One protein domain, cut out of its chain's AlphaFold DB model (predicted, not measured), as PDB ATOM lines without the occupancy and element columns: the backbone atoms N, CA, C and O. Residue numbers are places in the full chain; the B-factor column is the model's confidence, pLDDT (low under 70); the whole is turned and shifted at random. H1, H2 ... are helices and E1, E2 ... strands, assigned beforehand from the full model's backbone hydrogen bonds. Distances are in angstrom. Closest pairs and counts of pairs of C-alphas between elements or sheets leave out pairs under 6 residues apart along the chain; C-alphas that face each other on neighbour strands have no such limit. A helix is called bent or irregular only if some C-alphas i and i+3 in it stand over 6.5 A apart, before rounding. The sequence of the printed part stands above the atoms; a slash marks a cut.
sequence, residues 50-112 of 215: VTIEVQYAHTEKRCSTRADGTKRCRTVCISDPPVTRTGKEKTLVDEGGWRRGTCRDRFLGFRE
ATOM      1  N   VAL A  50     206.876 212.098 233.554       95.88
ATOM      2  CA  VAL A  50     205.475 211.733 233.372       95.88
ATOM      3  C   VAL A  50     204.752 211.706 234.707       95.88
ATOM      4  O   VAL A  50     205.279 211.239 235.718       95.88
ATOM      5  N   THR A  51     203.494 212.123 234.672       96.69
ATOM      6  CA  THR A  51     202.498 211.751 235.672       96.69
ATOM      7  C   THR A  51     201.644 210.654 235.058       96.69
ATOM      8  O   THR A  51     201.023 210.863 234.018       96.69
ATOM      9  N   ILE A  52     201.599 209.479 235.677       95.94
ATOM     10  CA  ILE A  52     200.796 208.333 235.233       95.94
ATOM     11  C   ILE A  52     199.703 208.024 236.244       95.94
ATOM     12  O   ILE A  52     199.834 208.320 237.431       95.94
ATOM     13  N   GLU A  53     198.641 207.381 235.781       95.75
ATOM     14  CA  GLU A  53     197.584 206.847 236.626       95.75
ATOM     15  C   GLU A  53     197.629 205.321 236.619       95.75
ATOM     16  O   GLU A  53     197.694 204.672 235.569       95.75
ATOM     17  N   VAL A  54     197.593 204.743 237.815       95.00
ATOM     18  CA  VAL A  54     197.679 203.300 238.024       95.00
ATOM     19  C   VAL A  54     196.618 202.846 239.008       95.00
ATOM     20  O   VAL A  54     196.256 203.563 239.935       95.00
ATOM     21  N   GLN A  55     196.128 201.629 238.815       94.75
ATOM     22  CA  GLN A  55     195.178 200.995 239.712       94.75
ATOM     23  C   GLN A  55     195.774 199.697 240.246       94.75
ATOM     24  O   GLN A  55     196.084 198.783 239.477       94.75
ATOM     25  N   TYR A  56     195.920 199.649 241.566       93.94
ATOM     26  CA  TYR A  56     196.332 198.465 242.309       93.94
ATOM     27  C   TYR A  56     195.114 197.642 242.726       93.94
ATOM     28  O   TYR A  56     193.965 198.038 242.494       93.94
ATOM     29  N   ALA A  57     195.361 196.477 243.311       93.38
ATOM     30  CA  ALA A  57     194.304 195.667 243.876       93.38
ATOM     31  C   ALA A  57     194.826 194.769 244.989       93.38
ATOM     32  O   ALA A  57     195.835 194.086 244.829       93.38
ATOM     33  N   HIS A  58     194.087 194.652 246.079       92.12
ATOM     34  CA  HIS A  58     194.387 193.686 247.123       92.12
ATOM     35  C   HIS A  58     193.482 192.463 247.044       92.12
ATOM     36  O   HIS A  58     192.434 192.415 246.395       92.12
ATOM     37  N   THR A  59     193.941 191.411 247.706       92.81
ATOM     38  CA  THR A  59     193.224 190.149 247.781       92.81
ATOM     39  C   THR A  59     192.401 190.082 249.057       92.81
ATOM     40  O   THR A  59     192.942 190.237 250.149       92.81
ATOM     41  N   GLU A  60     191.122 189.743 248.934       92.00
ATOM     42  CA  GLU A  60     190.247 189.461 250.070       92.00
ATOM     43  C   GLU A  60     189.647 188.056 249.974       92.00
ATOM     44  O   GLU A  60     189.342 187.546 248.892       92.00
ATOM     45  N   LYS A  61     189.428 187.410 251.123       91.69
ATOM     46  CA  LYS A  61     188.680 186.148 251.191       91.69
ATOM     47  C   LYS A  61     187.201 186.454 251.401       91.69
ATOM     48  O   LYS A  61     186.807 186.891 252.477       91.69
ATOM     49  N   ARG A  62     186.369 186.165 250.399       88.88
ATOM     50  CA  ARG A  62     184.905 186.223 250.527       88.88
ATOM     51  C   ARG A  62     184.346 184.823 250.717       88.88
ATOM     52  O   ARG A  62     184.551 183.949 249.873       88.88
ATOM     53  N   CYS A  63     183.622 184.622 251.812       90.00
ATOM     54  CA  CYS A  63     182.955 183.365 252.122       90.00
ATOM     55  C   CYS A  63     181.447 183.514 251.938       90.00
ATOM     56  O   CYS A  63     180.858 184.470 252.434       90.00
ATOM     57  N   SER A  64     180.828 182.566 251.241       85.69
ATOM     58  CA  SER A  64     179.374 182.427 251.196       85.69
ATOM     59  C   SER A  64     178.959 181.112 251.847       85.69
ATOM     60  O   SER A  64     179.615 180.081 251.674       85.69
ATOM     61  N   THR A  65     177.876 181.158 252.617       87.88
ATOM     62  CA  THR A  65     177.247 179.968 253.197       87.88
ATOM     63  C   THR A  65     176.133 179.522 252.259       87.88
ATOM     64  O   THR A  65     175.285 180.329 251.879       87.88
ATOM     65  N   ARG A  66     176.157 178.261 251.833       82.06
ATOM     66  CA  ARG A  66     175.088 177.655 251.032       82.06
ATOM     67  C   ARG A  66     173.889 177.289 251.916       82.06
ATOM     68  O   ARG A  66     174.001 177.248 253.138       82.06
ATOM     69  N   ALA A  67     172.748 177.000 251.287       80.44
ATOM     70  CA  ALA A  67     171.518 176.602 251.982       80.44
ATOM     71  C   ALA A  67     171.666 175.308 252.815       80.44
ATOM     72  O   ALA A  67     170.916 175.102 253.759       80.44
ATOM     73  N   ASP A  68     172.661 174.473 252.499       83.12
ATOM     74  CA  ASP A  68     173.029 173.248 253.223       83.12
ATOM     75  C   ASP A  68     173.969 173.494 254.428       83.12
ATOM     76  O   ASP A  68     174.454 172.549 255.043       83.12
ATOM     77  N   GLY A  69     174.271 174.756 254.754       81.69
ATOM     78  CA  GLY A  69     175.177 175.131 255.842       81.69
ATOM     79  C   GLY A  69     176.669 175.046 255.496       81.69
ATOM     80  O   GLY A  69     177.505 175.450 256.310       81.69
ATOM     81  N   THR A  70     177.044 174.590 254.293       85.94
ATOM     82  CA  THR A  70     178.453 174.530 253.880       85.94
ATOM     83  C   THR A  70     179.000 175.924 253.551       85.94
ATOM     84  O   THR A  70     178.410 176.692 252.783       85.94
ATOM     85  N   LYS A  71     180.159 176.277 254.125       85.31
ATOM     86  CA  LYS A  71     180.871 177.530 253.822       85.31
ATOM     87  C   LYS A  71     181.852 177.317 252.676       85.31
ATOM     88  O   LYS A  71     182.801 176.548 252.802       85.31
ATOM     89  N   ARG A  72     181.672 178.049 251.575       87.00
ATOM     90  CA  ARG A  72     182.638 178.113 250.473       87.00
ATOM     91  C   ARG A  72     183.320 179.472 250.483       87.00
ATOM     92  O   ARG A  72     182.681 180.495 250.257       87.00
ATOM     93  N   CYS A  73     184.627 179.481 250.718       88.94
ATOM     94  CA  CYS A  73     185.441 180.687 250.623       88.94
ATOM     95  C   CYS A  73     186.153 180.734 249.274       88.94
ATOM     96  O   CYS A  73     186.706 179.733 248.821       88.94
ATOM     97  N   ARG A  74     186.143 181.903 248.632       90.38
ATOM     98  CA  ARG A  74     186.960 182.187 247.453       90.38
ATOM     99  C   ARG A  74     187.798 183.431 247.687       90.38
ATOM    100  O   ARG A  74     187.345 184.408 248.283       90.38
ATOM    101  N   THR A  75     189.014 183.372 247.184       90.94
ATOM    102  CA  THR A  75     189.920 184.506 247.111       90.94
ATOM    103  C   THR A  75     189.482 185.383 245.941       90.94
ATOM    104  O   THR A  75     189.393 184.898 244.814       90.94
ATOM    105  N   VAL A  76     189.140 186.642 246.207       92.38
ATOM    106  CA  VAL A  76     188.763 187.625 245.186       92.38
ATOM    107  C   VAL A  76     189.784 188.752 245.164       92.38
ATOM    108  O   VAL A  76     190.283 189.161 246.208       92.38
ATOM    109  N   CYS A  77     190.079 189.248 243.968       92.19
ATOM    110  CA  CYS A  77     190.908 190.428 243.791       92.19
ATOM    111  C   CYS A  77     190.000 191.657 243.720       92.19
ATOM    112  O   CYS A  77     189.077 191.691 242.900       92.19
ATOM    113  N   ILE A  78     190.223 192.629 244.598       91.44
ATOM    114  CA  ILE A  78     189.435 193.856 244.689       91.44
ATOM    115  C   ILE A  78     190.309 195.010 244.238       91.44
ATOM    116  O   ILE A  78     191.384 195.224 244.777       91.44
ATOM    117  N   SER A  79     189.839 195.734 243.228       92.69
ATOM    118  CA  SER A  79     190.526 196.912 242.714       92.69
ATOM    119  C   SER A  79     190.472 198.065 243.711       92.69
ATOM    120  O   SER A  79     189.387 198.464 244.137       92.69
ATOM    121  N   ASP A  80     191.640 198.621 244.008       92.44
ATOM    122  CA  ASP A  80     191.793 199.850 244.771       92.44
ATOM    123  C   ASP A  80     191.400 201.074 243.925       92.44
ATOM    124  O   ASP A  80     191.317 200.996 242.686       92.44
ATOM    125  N   PRO A  81     191.164 202.234 244.559       93.75
ATOM    126  CA  PRO A  81     191.063 203.498 243.846       93.75
ATOM    127  C   PRO A  81     192.328 203.771 243.009       93.75
ATOM    128  O   PRO A  81     193.437 203.476 243.466       93.75
ATOM    129  N   PRO A  82     192.191 204.339 241.797       93.56
ATOM    130  CA  PRO A  82     193.332 204.804 241.020       93.56
ATOM    131  C   PRO A  82     194.192 205.793 241.808       93.56
ATOM    132  O   PRO A  82     193.674 206.647 242.529       93.56
ATOM    133  N   VAL A  83     195.507 205.701 241.640       94.12
ATOM    134  CA  VAL A  83     196.469 206.642 242.209       94.12
ATOM    135  C   VAL A  83     197.382 207.182 241.122       94.12
ATOM    136  O   VAL A  83     197.702 206.488 240.153       94.12
ATOM    137  N   THR A  84     197.831 208.418 241.299       95.75
ATOM    138  CA  THR A  84     198.807 209.041 240.410       95.75
ATOM    139  C   THR A  84     200.231 208.822 240.911       95.75
ATOM    140  O   THR A  84     200.499 208.744 242.115       95.75
ATOM    141  N   ARG A  85     201.163 208.680 239.970       94.50
ATOM    142  CA  ARG A  85     202.602 208.602 240.232       94.50
ATOM    143  C   ARG A  85     203.324 209.539 239.285       94.50
ATOM    144  O   ARG A  85     203.057 209.504 238.090       94.50
ATOM    145  N   THR A  86     204.249 210.315 239.829       96.50
ATOM    146  CA  THR A  86     205.053 211.275 239.075       96.50
ATOM    147  C   THR A  86     206.524 210.913 239.191       96.50
ATOM    148  O   THR A  86     206.985 210.528 240.267       96.50
ATOM    149  N   GLY A  87     207.249 210.998 238.080       95.69
ATOM    150  CA  GLY A  87     208.676 210.710 238.033       95.69
ATOM    151  C   GLY A  87     209.189 210.561 236.608       95.69
ATOM    152  O   GLY A  87     208.476 210.847 235.644       95.69
ATOM    153  N   LYS A  88     210.430 210.086 236.481       95.44
ATOM    154  CA  LYS A  88     211.060 209.850 235.180       95.44
ATOM    155  C   LYS A  88     210.284 208.800 234.391       95.44
ATOM    156  O   LYS A  88     209.956 207.733 234.920       95.44
ATOM    157  N   GLU A  89     210.049 209.082 233.113       94.50
ATOM    158  CA  GLU A  89     209.361 208.175 232.192       94.50
ATOM    159  C   GLU A  89     210.073 206.830 232.109       94.50
ATOM    160  O   GLU A  89     209.429 205.792 232.236       94.50
ATOM    161  N   LYS A  90     211.407 206.850 232.036       94.25
ATOM    162  CA  LYS A  90     212.227 205.638 232.038       94.25
ATOM    163  C   LYS A  90     211.924 204.731 233.233       94.25
ATOM    164  O   LYS A  90     211.669 203.545 233.072       94.25
ATOM    165  N   THR A  91     211.897 205.289 234.440       95.19
ATOM    166  CA  THR A  91     211.687 204.498 235.660       95.19
ATOM    167  C   THR A  91     210.240 204.048 235.809       95.19
ATOM    168  O   THR A  91     209.971 202.902 236.164       95.19
ATOM    169  N   LEU A  92     209.276 204.935 235.560       94.62
ATOM    170  CA  LEU A  92     207.872 204.592 235.755       94.62
ATOM    171  C   LEU A  92     207.346 203.703 234.628       94.62
ATOM    172  O   LEU A  92     206.705 202.696 234.908       94.62
ATOM    173  N   VAL A  93     207.617 204.028 233.371       92.19
ATOM    174  CA  VAL A  93     207.021 203.357 232.211       92.19
ATOM    175  C   VAL A  93     207.916 202.247 231.692       92.19
ATOM    176  O   VAL A  93     207.475 201.098 231.679       92.19
ATOM    177  N   ASP A  94     209.153 202.572 231.309       92.38
ATOM    178  CA  ASP A  94     210.028 201.624 230.603       92.38
ATOM    179  C   ASP A  94     210.462 200.478 231.526       92.38
ATOM    180  O   ASP A  94     210.397 199.305 231.162       92.38
ATOM    181  N   GLU A  95     210.838 200.813 232.759       94.19
ATOM    182  CA  GLU A  95     211.230 199.855 233.798       94.19
ATOM    183  C   GLU A  95     210.018 199.311 234.576       94.19
ATOM    184  O   GLU A  95     210.126 198.333 235.318       94.19
ATOM    185  N   GLY A  96     208.836 199.915 234.406       91.31
ATOM    186  CA  GLY A  96     207.612 199.495 235.082       91.31
ATOM    187  C   GLY A  96     207.628 199.731 236.594       91.31
ATOM    188  O   GLY A  96     206.986 198.977 237.323       91.31
ATOM    189  N   GLY A  97     208.317 200.770 237.079       89.62
ATOM    190  CA  GLY A  97     208.490 201.080 238.505       89.62
ATOM    191  C   GLY A  97     207.196 201.328 239.293       89.62
ATOM    192  O   GLY A  97     207.216 201.396 240.520       89.62
ATOM    193  N   TRP A  98     206.043 201.431 238.623       90.81
ATOM    194  CA  TRP A  98     204.739 201.443 239.288       90.81
ATOM    195  C   TRP A  98     204.233 200.056 239.696       90.81
ATOM    196  O   TRP A  98     203.330 199.999 240.532       90.81
ATOM    197  N   ARG A  99     204.751 198.961 239.123       89.69
ATOM    198  CA  ARG A  99     204.292 197.588 239.393       89.69
ATOM    199  C   ARG A  99     204.644 197.187 240.823       89.69
ATOM    200  O   ARG A  99     205.754 197.428 241.286       89.69
ATOM    201  N   ARG A 100     203.697 196.570 241.531       83.25
ATOM    202  CA  ARG A 100     203.843 196.207 242.952       83.25
ATOM    203  C   ARG A 100     203.656 194.719 243.227       83.25
ATOM    204  O   ARG A 100     203.849 194.297 244.361       83.25
ATOM    205  N   GLY A 101     203.307 193.926 242.215       79.81
ATOM    206  CA  GLY A 101     203.090 192.490 242.379       79.81
ATOM    207  C   GLY A 101     201.833 192.184 243.193       79.81
ATOM    208  O   GLY A 101     201.800 191.196 243.925       79.81
ATOM    209  N   THR A 102     200.812 193.040 243.105       86.69
ATOM    210  CA  THR A 102     199.523 192.781 243.755       86.69
ATOM    211  C   THR A 102     198.680 191.796 242.933       86.69
ATOM    212  O   THR A 102     199.107 191.330 241.874       86.69
ATOM    213  N   CYS A 103     197.470 191.441 243.386       88.56
ATOM    214  CA  CYS A 103     196.644 190.489 242.630       88.56
ATOM    215  C   CYS A 103     196.165 191.043 241.282       88.56
ATOM    216  O   CYS A 103     195.758 190.269 240.412       88.56
ATOM    217  N   ARG A 104     196.205 192.372 241.104       88.56
ATOM    218  CA  ARG A 104     195.956 193.048 239.834       88.56
ATOM    219  C   ARG A 104     196.614 194.424 239.849       88.56
ATOM    220  O   ARG A 104     196.154 195.327 240.532       88.56
ATOM    221  N   ASP A 105     197.614 194.587 238.997       89.75
ATOM    222  CA  ASP A 105     198.242 195.875 238.715       89.75
ATOM    223  C   ASP A 105     197.821 196.325 237.310       89.75
ATOM    224  O   ASP A 105     197.957 195.571 236.342       89.75
ATOM    225  N   ARG A 106     197.289 197.544 237.173       90.19
ATOM    226  CA  ARG A 106     196.837 198.082 235.883       90.19
ATOM    227  C   ARG A 106     197.370 199.488 235.636       90.19
ATOM    228  O   ARG A 106     197.131 200.392 236.430       90.19
ATOM    229  N   PHE A 107     198.006 199.676 234.482       92.75
ATOM    230  CA  PHE A 107     198.286 200.997 233.925       92.75
ATOM    231  C   PHE A 107     197.001 201.564 233.316       92.75
ATOM    232  O   PHE A 107     196.390 200.915 232.462       92.75
ATOM    233  N   LEU A 108     196.562 202.730 233.787       91.75
ATOM    234  CA  LEU A 108     195.350 203.385 233.294       91.75
ATOM    235  C   LEU A 108     195.652 204.457 232.248       91.75
ATOM    236  O   LEU A 108     194.811 204.696 231.386       91.75
ATOM    237  N   GLY A 109     196.852 205.034 232.268       91.38
ATOM    238  CA  GLY A 109     197.292 205.968 231.242       91.38
ATOM    239  C   GLY A 109     198.290 206.994 231.754       91.38
ATOM    240  O   GLY A 109     198.619 207.054 232.939       91.38
ATOM    241  N   PHE A 110     198.740 207.833 230.830       93.75
ATOM    242  CA  PHE A 110     199.440 209.071 231.142       93.75
ATOM    243  C   PHE A 110     198.423 210.140 231.528       93.75
ATOM    244  O   PHE A 110     197.340 210.195 230.958       93.75
ATOM    245  N   ARG A 111     198.772 210.995 232.482       93.88
ATOM    246  CA  ARG A 111     198.034 212.211 232.836       93.88
ATOM    247  C   ARG A 111     198.755 213.441 232.314       93.88
ATOM    248  O   ARG A 111     198.112 214.282 231.689       93.88
ATOM    249  N   GLU A 112     200.066 213.489 232.526       93.38
ATOM    250  CA  GLU A 112     200.945 214.573 232.092       93.38
ATOM    251  C   GLU A 112     202.274 214.008 231.591       93.38
ATOM    252  O   GLU A 112     202.708 212.946 232.049       93.38
TER     253      GLU A 112
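Overview. This is residues 50 to 112 of the 215 residues of the protein "Tad domain-containing protein" of Peptococcaceae bacterium BRH_c8a (UniProt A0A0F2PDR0). A long, two-stranded hairpin, E2 and E3, reaches out as an arm from a small, strongly twisted sheet of three strands, E4, E1 and E5, which has one short helix, H1, on it. E1 runs on into E2, and this arm makes the length of the whole. The printed part has 63 residues, with one named helix and five named strands in the order E1, E2, E3, E4, H1, E5; the class is mostly strand. Both sheets are antiparallel, the larger in the order E4, E1, E5. The whole is extended, with a radius of gyration of the C-alphas of 16.9 A and spans of 55 by 18 by 11 A.

Along the chain. E1, residues 50 to 55, begins at C-alpha 50 (205.475, 211.733, 233.372) and is 16.2 A long from first to last C-alpha. E2, residues 57 to 65, is 25.0 A long, and E3, residues 71 to 79, is 24.3 A long, with C-alpha 71 at (180.871, 177.530, 253.822). E4, residues 83 to 88, is 16.5 A long. H1, residues 89 to 94, is 6.8 A long; it is neither bent nor irregular, but only just: C-alphas 91 and 94 are 6.0 A apart. E5, residues 106 to 112, is 17.4 A long and ends at C-alpha 112 (200.945, 214.573, 232.092).

Arrangement. E1 is the inner strand of the larger sheet, and E4 and E5 are its edge strands. E1 and E5 are antiparallel at 151 degrees, with N 55 and O 106 within hydrogen-bond range at 2.9 A. E4 and E1 are antiparallel at 146 degrees, with N 52 and O 85 within range at 2.8 A. H1 is on this sheet, with 16 pairs of C-alphas within 10 A; its closest C-alphas to E1 are those of Val 50 and Glu 89, 5.4 A apart. In H1 every O i to N i+4 pair is within hydrogen-bond range. E4, H1 and E5 form a split strand-helix-strand unit, two strands that run the same way with a helix between them in the chain and E1 between them in the sheet; its crossover is right-handed. E1 runs on into E2 across a break of 1 residue, at 10 degrees. E2 and E3 are a hairpin, antiparallel at 156 degrees, with N 60 and O 76 within range at 2.9 A and N 76 and O 60 at 2.8 A. E3 and E4 are apart, and so are E2 and H1.

Size, cuts and confidence. The C-alphas of Asp 68 and Lys 88, the two farthest apart, are 55.8 A apart, while those of Val 50 and Glu 112, the first and last printed, are 5.5 A apart. The printed part has no cut. The link from H1 to E5, 11 residues, is long; the others are tight. The mean pLDDT of the printed part is 91.1, and no printed residue is under 70.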